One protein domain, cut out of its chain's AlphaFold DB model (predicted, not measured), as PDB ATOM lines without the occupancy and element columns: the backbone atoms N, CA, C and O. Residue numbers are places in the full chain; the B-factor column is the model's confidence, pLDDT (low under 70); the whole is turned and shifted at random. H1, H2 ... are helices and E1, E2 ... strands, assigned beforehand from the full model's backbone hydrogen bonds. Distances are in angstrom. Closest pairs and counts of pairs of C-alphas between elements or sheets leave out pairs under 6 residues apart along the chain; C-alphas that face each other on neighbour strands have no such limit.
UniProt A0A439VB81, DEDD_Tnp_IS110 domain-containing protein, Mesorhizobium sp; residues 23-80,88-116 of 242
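What this domain is: This is residues 23 to 80 and 88 to 116 of the 242 residues of the protein "DEDD_Tnp_IS110 domain-containing protein" of Mesorhizobium sp (UniProt A0A439VB81). Two short parallel strands, E1 and E2, lie side by side in the middle, with H2 packed on one side of the pair and H3 on the other. H1 stands off to one side, its first part close to H2, and residues 35 to 40, of which 35 to 38 belong to H1, stick out. The printed part has 87 residues with three named helices and two named strands in the order H1 E1 H2 E2 H3; the class is mostly helix. The whole is compact, with a radius of gyration of the C-alphas of 13.8 A and spans of 37 by 27 by 26 A.

Where its parts are: E1 is residues 47 to 51, 13.9 A long, and E2 is residues 69 to 73, 13.3 A. H2, residues 58 to 65, measures 10.7 A. H3, residues 90 to 105, measures 22.3 A and ends at C-alpha 105 (45.249, -44.211, -10.483). H1, residues 23 to 38, also measures 22.3 A and begins at C-alpha 23 (22.331, -35.552, -2.109).

How they stand to each other: E1 and E2 are parallel at 22 degrees, with N 48 and O 69 at 2.9 A and N 71 and O 48 at 2.8 A, within hydrogen-bond range. E1, H2 and E2 form a strand-helix-strand unit, two parallel neighbour strands with a helix between them in the chain; its crossover is right-handed. The closest C-alphas of H2 and E2 are those of Ala 60 and Thr 70, 5.6 A apart; those of E1 and H3 are Ala 49 and Leu 101, 7.2 A. H1 and H2 are close but not clearly touching, at 7.7 A between the C-alphas of Leu 26 and Leu 63. H3 is apart from H1 and H2. Residues 72 to 73 of E2 pair with residues 114 to 115, antiparallel. In H1, H2 and H3 every O i to N i+4 pair is within hydrogen-bond range.

The domain as a whole: The two C-alphas farthest apart, of Arg 38 and Ala 76, are 38.3 A apart. Residues 81 to 87 are not printed; C-alphas 80 and 88 are 11.3 A apart across this cut, in the link from E2 to H3. The link from H2 to E2 is tight. Mean pLDDT of the printed part is 80.2; residues 54 to 55, 75 to 80, 88 to 94 and 110 to 111 are under 70.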
ATOM      1  N   ASP A  23      23.169 -34.360  -2.233       87.88
ATOM      2  CA  ASP A  23      22.331 -35.552  -2.109       87.88
ATOM      3  C   ASP A  23      21.895 -36.043  -3.493       87.88
ATOM      4  O   ASP A  23      21.933 -37.245  -3.777       87.88
ATOM      5  N   ALA A  24      21.560 -35.125  -4.405       87.81
ATOM      6  CA  ALA A  24      21.268 -35.472  -5.795       87.81
ATOM      7  C   ALA A  24      22.492 -36.065  -6.514       87.81
ATOM      8  O   ALA A  24      22.351 -37.021  -7.288       87.81
ATOM      9  N   LEU A  25      23.696 -35.541  -6.246       87.38
ATOM     10  CA  LEU A  25      24.945 -36.103  -6.766       87.38
ATOM     11  C   LEU A  25      25.198 -37.510  -6.208       87.38
ATOM     12  O   LEU A  25      25.540 -38.419  -6.968       87.38
ATOM     13  N   LEU A  26      24.997 -37.717  -4.908       89.62
ATOM     14  CA  LEU A  26      25.159 -39.031  -4.289       89.62
ATOM     15  C   LEU A  26      24.145 -40.042  -4.846       89.62
ATOM     16  O   LEU A  26      24.518 -41.152  -5.231       89.62
ATOM     17  N   ALA A  27      22.881 -39.637  -4.998       89.44
ATOM     18  CA  ALA A  27      21.841 -40.456  -5.617       89.44
ATOM     19  C   ALA A  27      22.173 -40.817  -7.076       89.44
ATOM     20  O   ALA A  27      21.937 -41.946  -7.511       89.44
ATOM     21  N   LEU A  28      22.757 -39.883  -7.837       90.12
ATOM     22  CA  LEU A  28      23.238 -40.126  -9.199       90.12
ATOM     23  C   LEU A  28      24.356 -41.180  -9.225       90.12
ATOM     24  O   LEU A  28      24.307 -42.094 -10.050       90.12
ATOM     25  N   ILE A  29      25.325 -41.081  -8.310       89.25
ATOM     26  CA  ILE A  29      26.433 -42.039  -8.187       89.25
ATOM     27  C   ILE A  29      25.906 -43.442  -7.858       89.25
ATOM     28  O   ILE A  29      26.295 -44.418  -8.511       89.25
ATOM     29  N   HIS A  30      24.991 -43.558  -6.891       89.88
ATOM     30  CA  HIS A  30      24.378 -44.841  -6.539       89.88
ATOM     31  C   HIS A  30      23.577 -45.426  -7.700       89.88
ATOM     32  O   HIS A  30      23.779 -46.586  -8.051       89.88
ATOM     33  N   ARG A  31      22.771 -44.610  -8.391       91.25
ATOM     34  CA  ARG A  31      22.023 -45.054  -9.575       91.25
ATOM     35  C   ARG A  31      22.937 -45.637 -10.655       91.25
ATOM     36  O   ARG A  31      22.631 -46.697 -11.196       91.25
ATOM     37  N   TRP A  32      24.054 -44.981 -10.968       89.12
ATOM     38  CA  TRP A  32      25.010 -45.511 -11.949       89.12
ATOM     39  C   TRP A  32      25.681 -46.799 -11.485       89.12
ATOM     40  O   TRP A  32      25.914 -47.700 -12.293       89.12
ATOM     41  N   THR A  33      25.955 -46.907 -10.186       87.69
ATOM     42  CA  THR A  33      26.490 -48.129  -9.579       87.69
ATOM     43  C   THR A  33      25.491 -49.286  -9.732       87.69
ATOM     44  O   THR A  33      25.865 -50.383 -10.157       87.69
ATOM     45  N   ASP A  34      24.202 -49.029  -9.506       87.94
ATOM     46  CA  ASP A  34      23.127 -50.015  -9.660       87.94
ATOM     47  C   ASP A  34      22.889 -50.411 -11.121       87.94
ATOM     48  O   ASP A  34      22.638 -51.576 -11.432       87.94
ATOM     49  N   GLU A  35      22.949 -49.456 -12.050       89.81
ATOM     50  CA  GLU A  35      22.832 -49.713 -13.490       89.81
ATOM     51  C   GLU A  35      23.970 -50.597 -14.003       89.81
ATOM     52  O   GLU A  35      23.716 -51.599 -14.675       89.81
ATOM     53  N   ALA A  36      25.216 -50.283 -13.646       86.31
ATOM     54  CA  ALA A  36      26.362 -51.092 -14.048       86.31
ATOM     55  C   ALA A  36      26.356 -52.480 -13.379       86.31
ATOM     56  O   ALA A  36      26.691 -53.468 -14.040       86.31
ATOM     57  N   SER A  37      25.881 -52.590 -12.133       87.56
ATOM     58  CA  SER A  37      25.671 -53.885 -11.466       87.56
ATOM     59  C   SER A  37      24.605 -54.726 -12.178       87.56
ATOM     60  O   SER A  37      24.838 -55.899 -12.472       87.56
ATOM     61  N   ARG A  38      23.462 -54.125 -12.550       88.69
ATOM     62  CA  ARG A  38      22.402 -54.790 -13.340       88.69
ATOM     63  C   ARG A  38      22.869 -55.210 -14.733       88.69
ATOM     64  O   ARG A  38      22.402 -56.221 -15.247       88.69
ATOM     65  N   ALA A  39      23.812 -54.478 -15.321       89.06
ATOM     66  CA  ALA A  39      24.465 -54.841 -16.578       89.06
ATOM     67  C   ALA A  39      25.541 -55.942 -16.420       89.06
ATOM     68  O   ALA A  39      26.251 -56.245 -17.380       89.06
ATOM     69  N   GLY A  40      25.687 -56.535 -15.229       87.56
ATOM     70  CA  GLY A  40      26.613 -57.636 -14.954       87.56
ATOM     71  C   GLY A  40      28.051 -57.206 -14.648       87.56
ATOM     72  O   GLY A  40      28.949 -58.045 -14.671       87.56
ATOM     73  N   SER A  41      28.303 -55.920 -14.377       84.00
ATOM     74  CA  SER A  41      29.633 -55.449 -13.972       84.00
ATOM     75  C   SER A  41      29.798 -55.513 -12.453       84.00
ATOM     76  O   SER A  41      29.041 -54.888 -11.719       84.00
ATOM     77  N   SER A  42      30.820 -56.220 -11.966       84.31
ATOM     78  CA  SER A  42      31.202 -56.180 -10.549       84.31
ATOM     79  C   SER A  42      31.952 -54.879 -10.237       84.31
ATOM     80  O   SER A  42      33.092 -54.706 -10.676       84.31
ATOM     81  N   ILE A  43      31.331 -53.971  -9.484       83.75
ATOM     82  CA  ILE A  43      31.942 -52.691  -9.102       83.75
ATOM     83  C   ILE A  43      32.580 -52.855  -7.732       83.75
ATOM     84  O   ILE A  43      31.893 -53.011  -6.729       83.75
ATOM     85  N   THR A  44      33.908 -52.828  -7.691       83.88
ATOM     86  CA  THR A  44      34.665 -52.938  -6.436       83.88
ATOM     87  C   THR A  44      34.992 -51.578  -5.833       83.88
ATOM     88  O   THR A  44      35.261 -51.491  -4.638       83.88
ATOM     89  N   ARG A  45      35.016 -50.520  -6.654       84.94
ATOM     90  CA  ARG A  45      35.431 -49.168  -6.267       84.94
ATOM     91  C   ARG A  45      34.700 -48.119  -7.097       84.94
ATOM     92  O   ARG A  45      34.596 -48.262  -8.315       84.94
ATOM     93  N   VAL A  46      34.279 -47.042  -6.442       88.25
ATOM     94  CA  VAL A  46      33.739 -45.838  -7.081       88.25
ATOM     95  C   VAL A  46      34.679 -44.682  -6.772       88.25
ATOM     96  O   VAL A  46      34.895 -44.354  -5.608       88.25
ATOM     97  N   CYS A  47      35.249 -44.078  -7.817       89.00
ATOM     98  CA  CYS A  47      36.154 -42.941  -7.687       89.00
ATOM     99  C   CYS A  47      35.537 -41.696  -8.325       89.00
ATOM    100  O   CYS A  47      35.109 -41.744  -9.479       89.00
ATOM    101  N   LEU A  48      35.564 -40.577  -7.605       88.50
ATOM    102  CA  LEU A  48      35.144 -39.267  -8.098       88.50
ATOM    103  C   LEU A  48      36.340 -38.318  -8.103       88.50
ATOM    104  O   LEU A  48      37.120 -38.287  -7.150       88.50
ATOM    105  N   ALA A  49      36.485 -37.521  -9.162       87.25
ATOM    106  CA  ALA A  49      37.447 -36.429  -9.163       87.25
ATOM    107  C   ALA A  49      36.883 -35.155  -9.776       87.25
ATOM    108  O   ALA A  49      36.141 -35.206 -10.754       87.25
ATOM    109  N   TYR A  50      37.290 -34.023  -9.213       84.19
ATOM    110  CA  TYR A  50      36.968 -32.698  -9.728       84.19
ATOM    111  C   TYR A  50      38.174 -31.765  -9.608       84.19
ATOM    112  O   TYR A  50      39.113 -32.017  -8.848       84.19
ATOM    113  N   GLU A  51      38.178 -30.694 -10.396       83.06
ATOM    114  CA  GLU A  51      39.237 -29.690 -10.351       83.06
ATOM    115  C   GLU A  51      39.065 -28.779  -9.129       83.06
ATOM    116  O   GLU A  51      37.961 -28.323  -8.831       83.06
ATOM    117  N   ALA A  52      40.164 -28.477  -8.432       79.25
ATOM    118  CA  ALA A  52      40.162 -27.488  -7.361       79.25
ATOM    119  C   ALA A  52      39.579 -26.161  -7.880       79.25
ATOM    120  O   ALA A  52      40.122 -25.544  -8.798       79.25
ATOM    121  N   GLY A  53      38.468 -25.729  -7.289       73.19
ATOM    122  CA  GLY A  53      37.672 -24.639  -7.838       73.19
ATOM    123  C   GLY A  53      36.663 -24.070  -6.847       73.19
ATOM    124  O   GLY A  53      36.947 -23.946  -5.655       73.19
ATOM    125  N   ARG A  54      35.488 -23.691  -7.364       62.97
ATOM    126  CA  ARG A  54      34.426 -22.990  -6.623       62.97
ATOM    127  C   ARG A  54      33.961 -23.754  -5.383       62.97
ATOM    128  O   ARG A  54      33.771 -23.131  -4.343       62.97
ATOM    129  N   ASP A  55      33.837 -25.072  -5.489       69.31
ATOM    130  CA  ASP A  55      33.280 -25.923  -4.430       69.31
ATOM    131  C   ASP A  55      34.283 -26.213  -3.304       69.31
ATOM    132  O   ASP A  55      33.947 -26.841  -2.306       69.31
ATOM    133  N   GLY A  56      35.527 -25.731  -3.416       78.75
ATOM    134  CA  GLY A  56      36.550 -25.931  -2.393       78.75
ATOM    135  C   GLY A  56      36.746 -27.413  -2.048       78.75
ATOM    136  O   GLY A  56      36.693 -28.286  -2.914       78.75
ATOM    137  N   PHE A  57      36.992 -27.703  -0.771       89.31
ATOM    138  CA  PHE A  57      37.268 -29.062  -0.289       89.31
ATOM    139  C   PHE A  57      36.107 -29.695   0.490       89.31
ATOM    140  O   PHE A  57      36.208 -30.860   0.879       89.31
ATOM    141  N   TRP A  58      35.017 -28.957   0.737       89.56
ATOM    142  CA  TRP A  58      33.902 -29.465   1.543       89.56
ATOM    143  C   TRP A  58      33.211 -30.648   0.858       89.56
ATOM    144  O   TRP A  58      32.974 -31.651   1.525       89.56
ATOM    145  N   LEU A  59      32.996 -30.570  -0.462       89.19
ATOM    146  CA  LEU A  59      32.351 -31.628  -1.240       89.19
ATOM    147  C   LEU A  59      33.154 -32.928  -1.167       89.19
ATOM    148  O   LEU A  59      32.604 -33.993  -0.906       89.19
ATOM    149  N   ALA A  60      34.478 -32.848  -1.306       90.81
ATOM    150  CA  ALA A  60      35.318 -34.028  -1.177       90.81
ATOM    151  C   ALA A  60      35.327 -34.627   0.235       90.81
ATOM    152  O   ALA A  60      35.396 -35.847   0.373       90.81
ATOM    153  N   ARG A  61      35.261 -33.800   1.289       92.00
ATOM    154  CA  ARG A  61      35.114 -34.302   2.668       92.00
ATOM    155  C   ARG A  61      33.763 -34.985   2.865       92.00
ATOM    156  O   ARG A  61      33.722 -36.059   3.453       92.00
ATOM    157  N   TRP A  62      32.693 -34.382   2.351       92.88
ATOM    158  CA  TRP A  62      31.333 -34.907   2.444       92.88
ATOM    159  C   TRP A  62      31.183 -36.237   1.697       92.88
ATOM    160  O   TRP A  62      30.719 -37.213   2.277       92.88
ATOM    161  N   LEU A  63      31.682 -36.330   0.462       91.75
ATOM    162  CA  LEU A  63      31.656 -37.563  -0.332       91.75
ATOM    163  C   LEU A  63      32.488 -38.685   0.301       91.75
ATOM    164  O   LEU A  63      32.053 -39.832   0.333       91.75
ATOM    165  N   ARG A  64      33.658 -38.363   0.870       92.69
ATOM    166  CA  ARG A  64      34.471 -39.346   1.612       92.69
ATOM    167  C   ARG A  64      33.769 -39.879   2.858       92.69
ATOM    168  O   ARG A  64      34.004 -41.025   3.216       92.69
ATOM    169  N   ALA A  65      32.932 -39.071   3.511       92.69
ATOM    170  CA  ALA A  65      32.119 -39.522   4.641       92.69
ATOM    171  C   ALA A  65      30.981 -40.474   4.221       92.69
ATOM    172  O   ALA A  65      30.447 -41.174   5.073       92.69
ATOM    173  N   HIS A  66      30.652 -40.522   2.925       91.62
ATOM    174  CA  HIS A  66      29.686 -41.440   2.311       91.62
ATOM    175  C   HIS A  66      30.384 -42.544   1.495       91.62
ATOM    176  O   HIS A  66      29.849 -43.022   0.499       91.62
ATOM    177  N   ASP A  67      31.609 -42.912   1.885       90.00
ATOM    178  CA  ASP A  67      32.402 -43.994   1.285       90.00
ATOM    179  C   ASP A  67      32.726 -43.828  -0.216       90.00
ATOM    180  O   ASP A  67      33.100 -44.785  -0.899       90.00
ATOM    181  N   ILE A  68      32.663 -42.599  -0.743       91.62
ATOM    182  CA  ILE A  68      33.073 -42.295  -2.118       91.62
ATOM    183  C   ILE A  68      34.548 -41.885  -2.153       91.62
ATOM    184  O   ILE A  68      34.963 -40.872  -1.571       91.62
ATOM    185  N   GLU A  69      35.361 -42.634  -2.905       91.56
ATOM    186  CA  GLU A  69      36.783 -42.341  -3.078       91.56
ATOM    187  C   GLU A  69      36.968 -41.052  -3.891       91.56
ATOM    188  O   GLU A  69      36.940 -41.056  -5.122       91.56
ATOM    189  N   THR A  70      37.154 -39.931  -3.191       91.06
ATOM    190  CA  THR A  70      37.172 -38.606  -3.823       91.06
ATOM    191  C   THR A  70      38.571 -38.002  -3.902       91.06
ATOM    192  O   THR A  70      39.294 -37.934  -2.897       91.06
ATOM    193  N   HIS A  71      38.915 -37.501  -5.090       89.31
ATOM    194  CA  HIS A  71      40.184 -36.859  -5.428       89.31
ATOM    195  C   HIS A  71      39.961 -35.436  -5.951       89.31
ATOM    196  O   HIS A  71      39.022 -35.175  -6.693       89.31
ATOM    197  N   VAL A  72      40.838 -34.504  -5.585       87.25
ATOM    198  CA  VAL A  72      40.778 -33.118  -6.071       87.25
ATOM    199  C   VAL A  72      42.011 -32.860  -6.916       87.25
ATOM    200  O   VAL A  72      43.126 -32.995  -6.423       87.25
ATOM    201  N   ILE A  73      41.838 -32.496  -8.181       85.44
ATOM    202  CA  ILE A  73      42.948 -32.250  -9.106       85.44
ATOM    203  C   ILE A  73      43.422 -30.804  -8.933       85.44
ATOM    204  O   ILE A  73      42.618 -29.871  -8.951       85.44
ATOM    205  N   HIS A  74      44.731 -30.591  -8.776       77.81
ATOM    206  CA  HIS A  74      45.283 -29.237  -8.775       77.81
ATOM    207  C   HIS A  74      45.067 -28.571 -10.140       77.81
ATOM    208  O   HIS A  74      45.513 -29.104 -11.154       77.81
ATOM    209  N   SER A  75      44.498 -27.361 -10.163       66.69
ATOM    210  CA  SER A  75      44.198 -26.614 -11.399       66.69
ATOM    211  C   SER A  75      45.430 -26.412 -12.295       66.69
ATOM    212  O   SER A  75      45.352 -26.430 -13.516       66.69
ATOM    213  N   ALA A  76      46.621 -26.292 -11.694       62.16
ATOM    214  CA  ALA A  76      47.887 -26.166 -12.423       62.16
ATOM    215  C   ALA A  76      48.352 -27.463 -13.123       62.16
ATOM    216  O   ALA A  76      49.289 -27.422 -13.913       62.16
ATOM    217  N   SER A  77      47.732 -28.609 -12.818       56.69
ATOM    218  CA  SER A  77      48.092 -29.922 -13.377       56.69
ATOM    219  C   SER A  77      47.315 -30.285 -14.635       56.69
ATOM    220  O   SER A  77      47.732 -31.183 -15.358       56.69
ATOM    221  N   VAL A  78      46.208 -29.597 -14.918       55.34
ATOM    222  CA  VAL A  78      45.439 -29.783 -16.153       55.34
ATOM    223  C   VAL A  78      46.005 -28.815 -17.192       55.34
ATOM    224  O   VAL A  78      45.445 -27.762 -17.490       55.34
ATOM    225  N   SER A  79      47.205 -29.110 -17.692       45.00
ATOM    226  CA  SER A  79      47.857 -28.273 -18.697       45.00
ATOM    227  C   SER A  79      47.175 -28.448 -20.055       45.00
ATOM    228  O   SER A  79      47.535 -29.328 -20.835       45.00
ATOM    229  N   VAL A  80      46.199 -27.592 -20.354       50.94
ATOM    230  CA  VAL A  80      45.685 -27.418 -21.717       50.94
ATOM    231  C   VAL A  80      46.641 -26.487 -22.470       50.94
ATOM    232  O   VAL A  80      46.984 -25.408 -21.978       50.94
ATOM    233  N   LYS A  88      34.942 -23.180 -24.390       40.25
ATOM    234  CA  LYS A  88      34.988 -24.281 -23.424       40.25
ATOM    235  C   LYS A  88      33.859 -25.251 -23.774       40.25
ATOM    236  O   LYS A  88      32.709 -24.835 -23.857       40.25
ATOM    237  N   THR A  89      34.198 -26.494 -24.101       38.97
ATOM    238  CA  THR A  89      33.208 -27.538 -24.383       38.97
ATOM    239  C   THR A  89      33.352 -28.556 -23.264       38.97
ATOM    240  O   THR A  89      34.326 -29.309 -23.255       38.97
ATOM    241  N   ASP A  90      32.408 -28.565 -22.325       55.44
ATOM    242  CA  ASP A  90      32.492 -29.302 -21.053       55.44
ATOM    243  C   ASP A  90      32.759 -30.811 -21.231       55.44
ATOM    244  O   ASP A  90      33.400 -31.462 -20.405       55.44
ATOM    245  N   ARG A  91      32.390 -31.371 -22.389       47.59
ATOM    246  CA  ARG A  91      32.672 -32.767 -22.759       47.59
ATOM    247  C   ARG A  91      34.156 -33.069 -23.010       47.59
ATOM    248  O   ARG A  91      34.618 -34.156 -22.667       47.59
ATOM    249  N   LEU A  92      34.900 -32.146 -23.629       51.44
ATOM    250  CA  LEU A  92      36.341 -32.320 -23.870       51.44
ATOM    251  C   LEU A  92      37.127 -32.203 -22.561       51.44
ATOM    252  O   LEU A  92      38.058 -32.982 -22.345       51.44
ATOM    253  N   ASP A  93      36.698 -31.300 -21.677       65.44
ATOM    254  CA  ASP A  93      37.275 -31.144 -20.341       65.44
ATOM    255  C   ASP A  93      37.010 -32.394 -19.484       65.44
ATOM    256  O   ASP A  93      37.928 -32.912 -18.848       65.44
ATOM    257  N   THR A  94      35.807 -32.973 -19.545       66.44
ATOM    258  CA  THR A  94      35.467 -34.166 -18.748       66.44
ATOM    259  C   THR A  94      36.221 -35.423 -19.200       66.44
ATOM    260  O   THR A  94      36.721 -36.185 -18.370       66.44
ATOM    261  N   GLU A  95      36.378 -35.637 -20.510       73.31
ATOM    262  CA  GLU A  95      37.193 -36.747 -21.029       73.31
ATOM    263  C   GLU A  95      38.684 -36.575 -20.702       73.31
ATOM    264  O   GLU A  95      39.371 -37.556 -20.390       73.31
ATOM    265  N   LEU A  96      39.193 -35.337 -20.714       75.25
ATOM    266  CA  LEU A  96      40.557 -35.037 -20.283       75.25
ATOM    267  C   LEU A  96      40.743 -35.349 -18.793       75.25
ATOM    268  O   LEU A  96      41.695 -36.052 -18.440       75.25
ATOM    269  N   LEU A  97      39.826 -34.896 -17.933       75.94
ATOM    270  CA  LEU A  97      39.856 -35.157 -16.490       75.94
ATOM    271  C   LEU A  97      39.786 -36.658 -16.192       75.94
ATOM    272  O   LEU A  97      40.572 -37.168 -15.395       75.94
ATOM    273  N   LYS A  98      38.930 -37.395 -16.904       80.00
ATOM    274  CA  LYS A  98      38.824 -38.855 -16.798       80.00
ATOM    275  C   LYS A  98      40.126 -39.566 -17.168       80.00
ATOM    276  O   LYS A  98      40.595 -40.412 -16.409       80.00
ATOM    277  N   ARG A  99      40.741 -39.233 -18.310       81.62
ATOM    278  CA  ARG A  99      42.036 -39.821 -18.719       81.62
ATOM    279  C   ARG A  99      43.139 -39.500 -17.717       81.62
ATOM    280  O   ARG A  99      43.938 -40.368 -17.377       81.62
ATOM    281  N   THR A 100      43.140 -38.267 -17.235       80.31
ATOM    282  CA  THR A 100      44.087 -37.760 -16.242       80.31
ATOM    283  C   THR A 100      43.983 -38.524 -14.923       80.31
ATOM    284  O   THR A 100      44.994 -39.011 -14.412       80.31
ATOM    285  N   LEU A 101      42.761 -38.712 -14.420       83.25
ATOM    286  CA  LEU A 101      42.490 -39.483 -13.210       83.25
ATOM    287  C   LEU A 101      42.879 -40.955 -13.374       83.25
ATOM    288  O   LEU A 101      43.541 -41.514 -12.502       83.25
ATOM    289  N   LEU A 102      42.502 -41.590 -14.490       85.31
ATOM    290  CA  LEU A 102      42.812 -43.001 -14.734       85.31
ATOM    291  C   LEU A 102      44.322 -43.253 -14.833       85.31
ATOM    292  O   LEU A 102      44.803 -44.228 -14.256       85.31
ATOM    293  N   GLY A 103      45.068 -42.380 -15.518       84.94
ATOM    294  CA  GLY A 103      46.530 -42.473 -15.580       84.94
ATOM    295  C   GLY A 103      47.171 -42.311 -14.199       84.94
ATOM    296  O   GLY A 103      48.030 -43.104 -13.810       84.94
ATOM    297  N   TRP A 104      46.677 -41.361 -13.395       85.38
ATOM    298  CA  TRP A 104      47.128 -41.190 -12.011       85.38
ATOM    299  C   TRP A 104      46.835 -42.422 -11.137       85.38
ATOM    300  O   TRP A 104      47.730 -42.905 -10.444       85.38
ATOM    301  N   LEU A 105      45.628 -42.996 -11.222       85.56
ATOM    302  CA  LEU A 105      45.249 -44.211 -10.483       85.56
ATOM    303  C   LEU A 105      46.117 -45.426 -10.857       85.56
ATOM    304  O   LEU A 105      46.379 -46.285 -10.010       85.56
ATOM    305  N   ARG A 106      46.601 -45.487 -12.104       85.56
ATOM    306  CA  ARG A 106      47.547 -46.509 -12.587       85.56
ATOM    307  C   ARG A 106      49.001 -46.241 -12.185       85.56
ATOM    308  O   ARG A 106      49.845 -47.113 -12.371       85.56
ATOM    309  N   GLY A 107      49.300 -45.080 -11.603       81.69
ATOM    310  CA  GLY A 107      50.655 -44.684 -11.211       81.69
ATOM    311  C   GLY A 107      51.527 -44.215 -12.379       81.69
ATOM    312  O   GLY A 107      52.754 -44.237 -12.271       81.69
ATOM    313  N   GLU A 108      50.916 -43.806 -13.492       82.31
ATOM    314  CA  GLU A 108      51.629 -43.277 -14.653       82.31
ATOM    315  C   GLU A 108      52.279 -41.923 -14.285       82.31
ATOM    316  O   GLU A 108      51.645 -41.027 -13.714       82.31
ATOM    317  N   ARG A 109      53.578 -41.760 -14.571       71.06
ATOM    318  CA  ARG A 109      54.314 -40.526 -14.241       71.06
ATOM    319  C   ARG A 109      53.825 -39.364 -15.111       71.06
ATOM    320  O   ARG A 109      53.742 -39.505 -16.323       71.06
ATOM    321  N   GLY A 110      53.592 -38.197 -14.503       66.81
ATOM    322  CA  GLY A 110      53.342 -36.941 -15.227       66.81
ATOM    323  C   GLY A 110      51.889 -36.653 -15.626       66.81
ATOM    324  O   GLY A 110      51.672 -35.712 -16.378       66.81
ATOM    325  N   HIS A 111      50.900 -37.410 -15.130       69.88
ATOM    326  CA  HIS A 111      49.489 -37.217 -15.505       69.88
ATOM    327  C   HIS A 111      48.800 -36.047 -14.792       69.88
ATOM    328  O   HIS A 111      48.214 -35.196 -15.450       69.88
ATOM    329  N   CYS A 112      48.850 -35.988 -13.459       76.69
ATOM    330  CA  CYS A 112      48.424 -34.821 -12.680       76.69
ATOM    331  C   CYS A 112      48.927 -34.894 -11.236       76.69
ATOM    332  O   CYS A 112      49.359 -35.953 -10.773       76.69
ATOM    333  N   SER A 113      48.847 -33.773 -10.516       78.88
ATOM    334  CA  SER A 113      48.969 -33.755  -9.059       78.88
ATOM    335  C   SER A 113      47.595 -33.605  -8.404       78.88
ATOM    336  O   SER A 113      46.755 -32.820  -8.853       78.88
ATOM    337  N   MET A 114      47.381 -34.371  -7.335       84.81
ATOM    338  CA  MET A 114      46.186 -34.275  -6.504       84.81
ATOM    339  C   MET A 114      46.436 -33.291  -5.366       84.81
ATOM    340  O   MET A 114      47.480 -33.335  -4.715       84.81
ATOM    341  N   ALA A 115      45.467 -32.420  -5.120       85.44
ATOM    342  CA  ALA A 115      45.449 -31.567  -3.953       85.44
ATOM    343  C   ALA A 115      45.178 -32.407  -2.705       85.44
ATOM    344  O   ALA A 115      44.223 -33.187  -2.645       85.44
ATOM    345  N   ALA A 116      46.014 -32.219  -1.684       87.25
ATOM    346  CA  ALA A 116      45.706 -32.711  -0.352       87.25
ATOM    347  C   ALA A 116      44.393 -32.071   0.112       87.25
ATOM    348  O   ALA A 116      44.215 -30.860  -0.020       87.25
TER     349      ALA A 116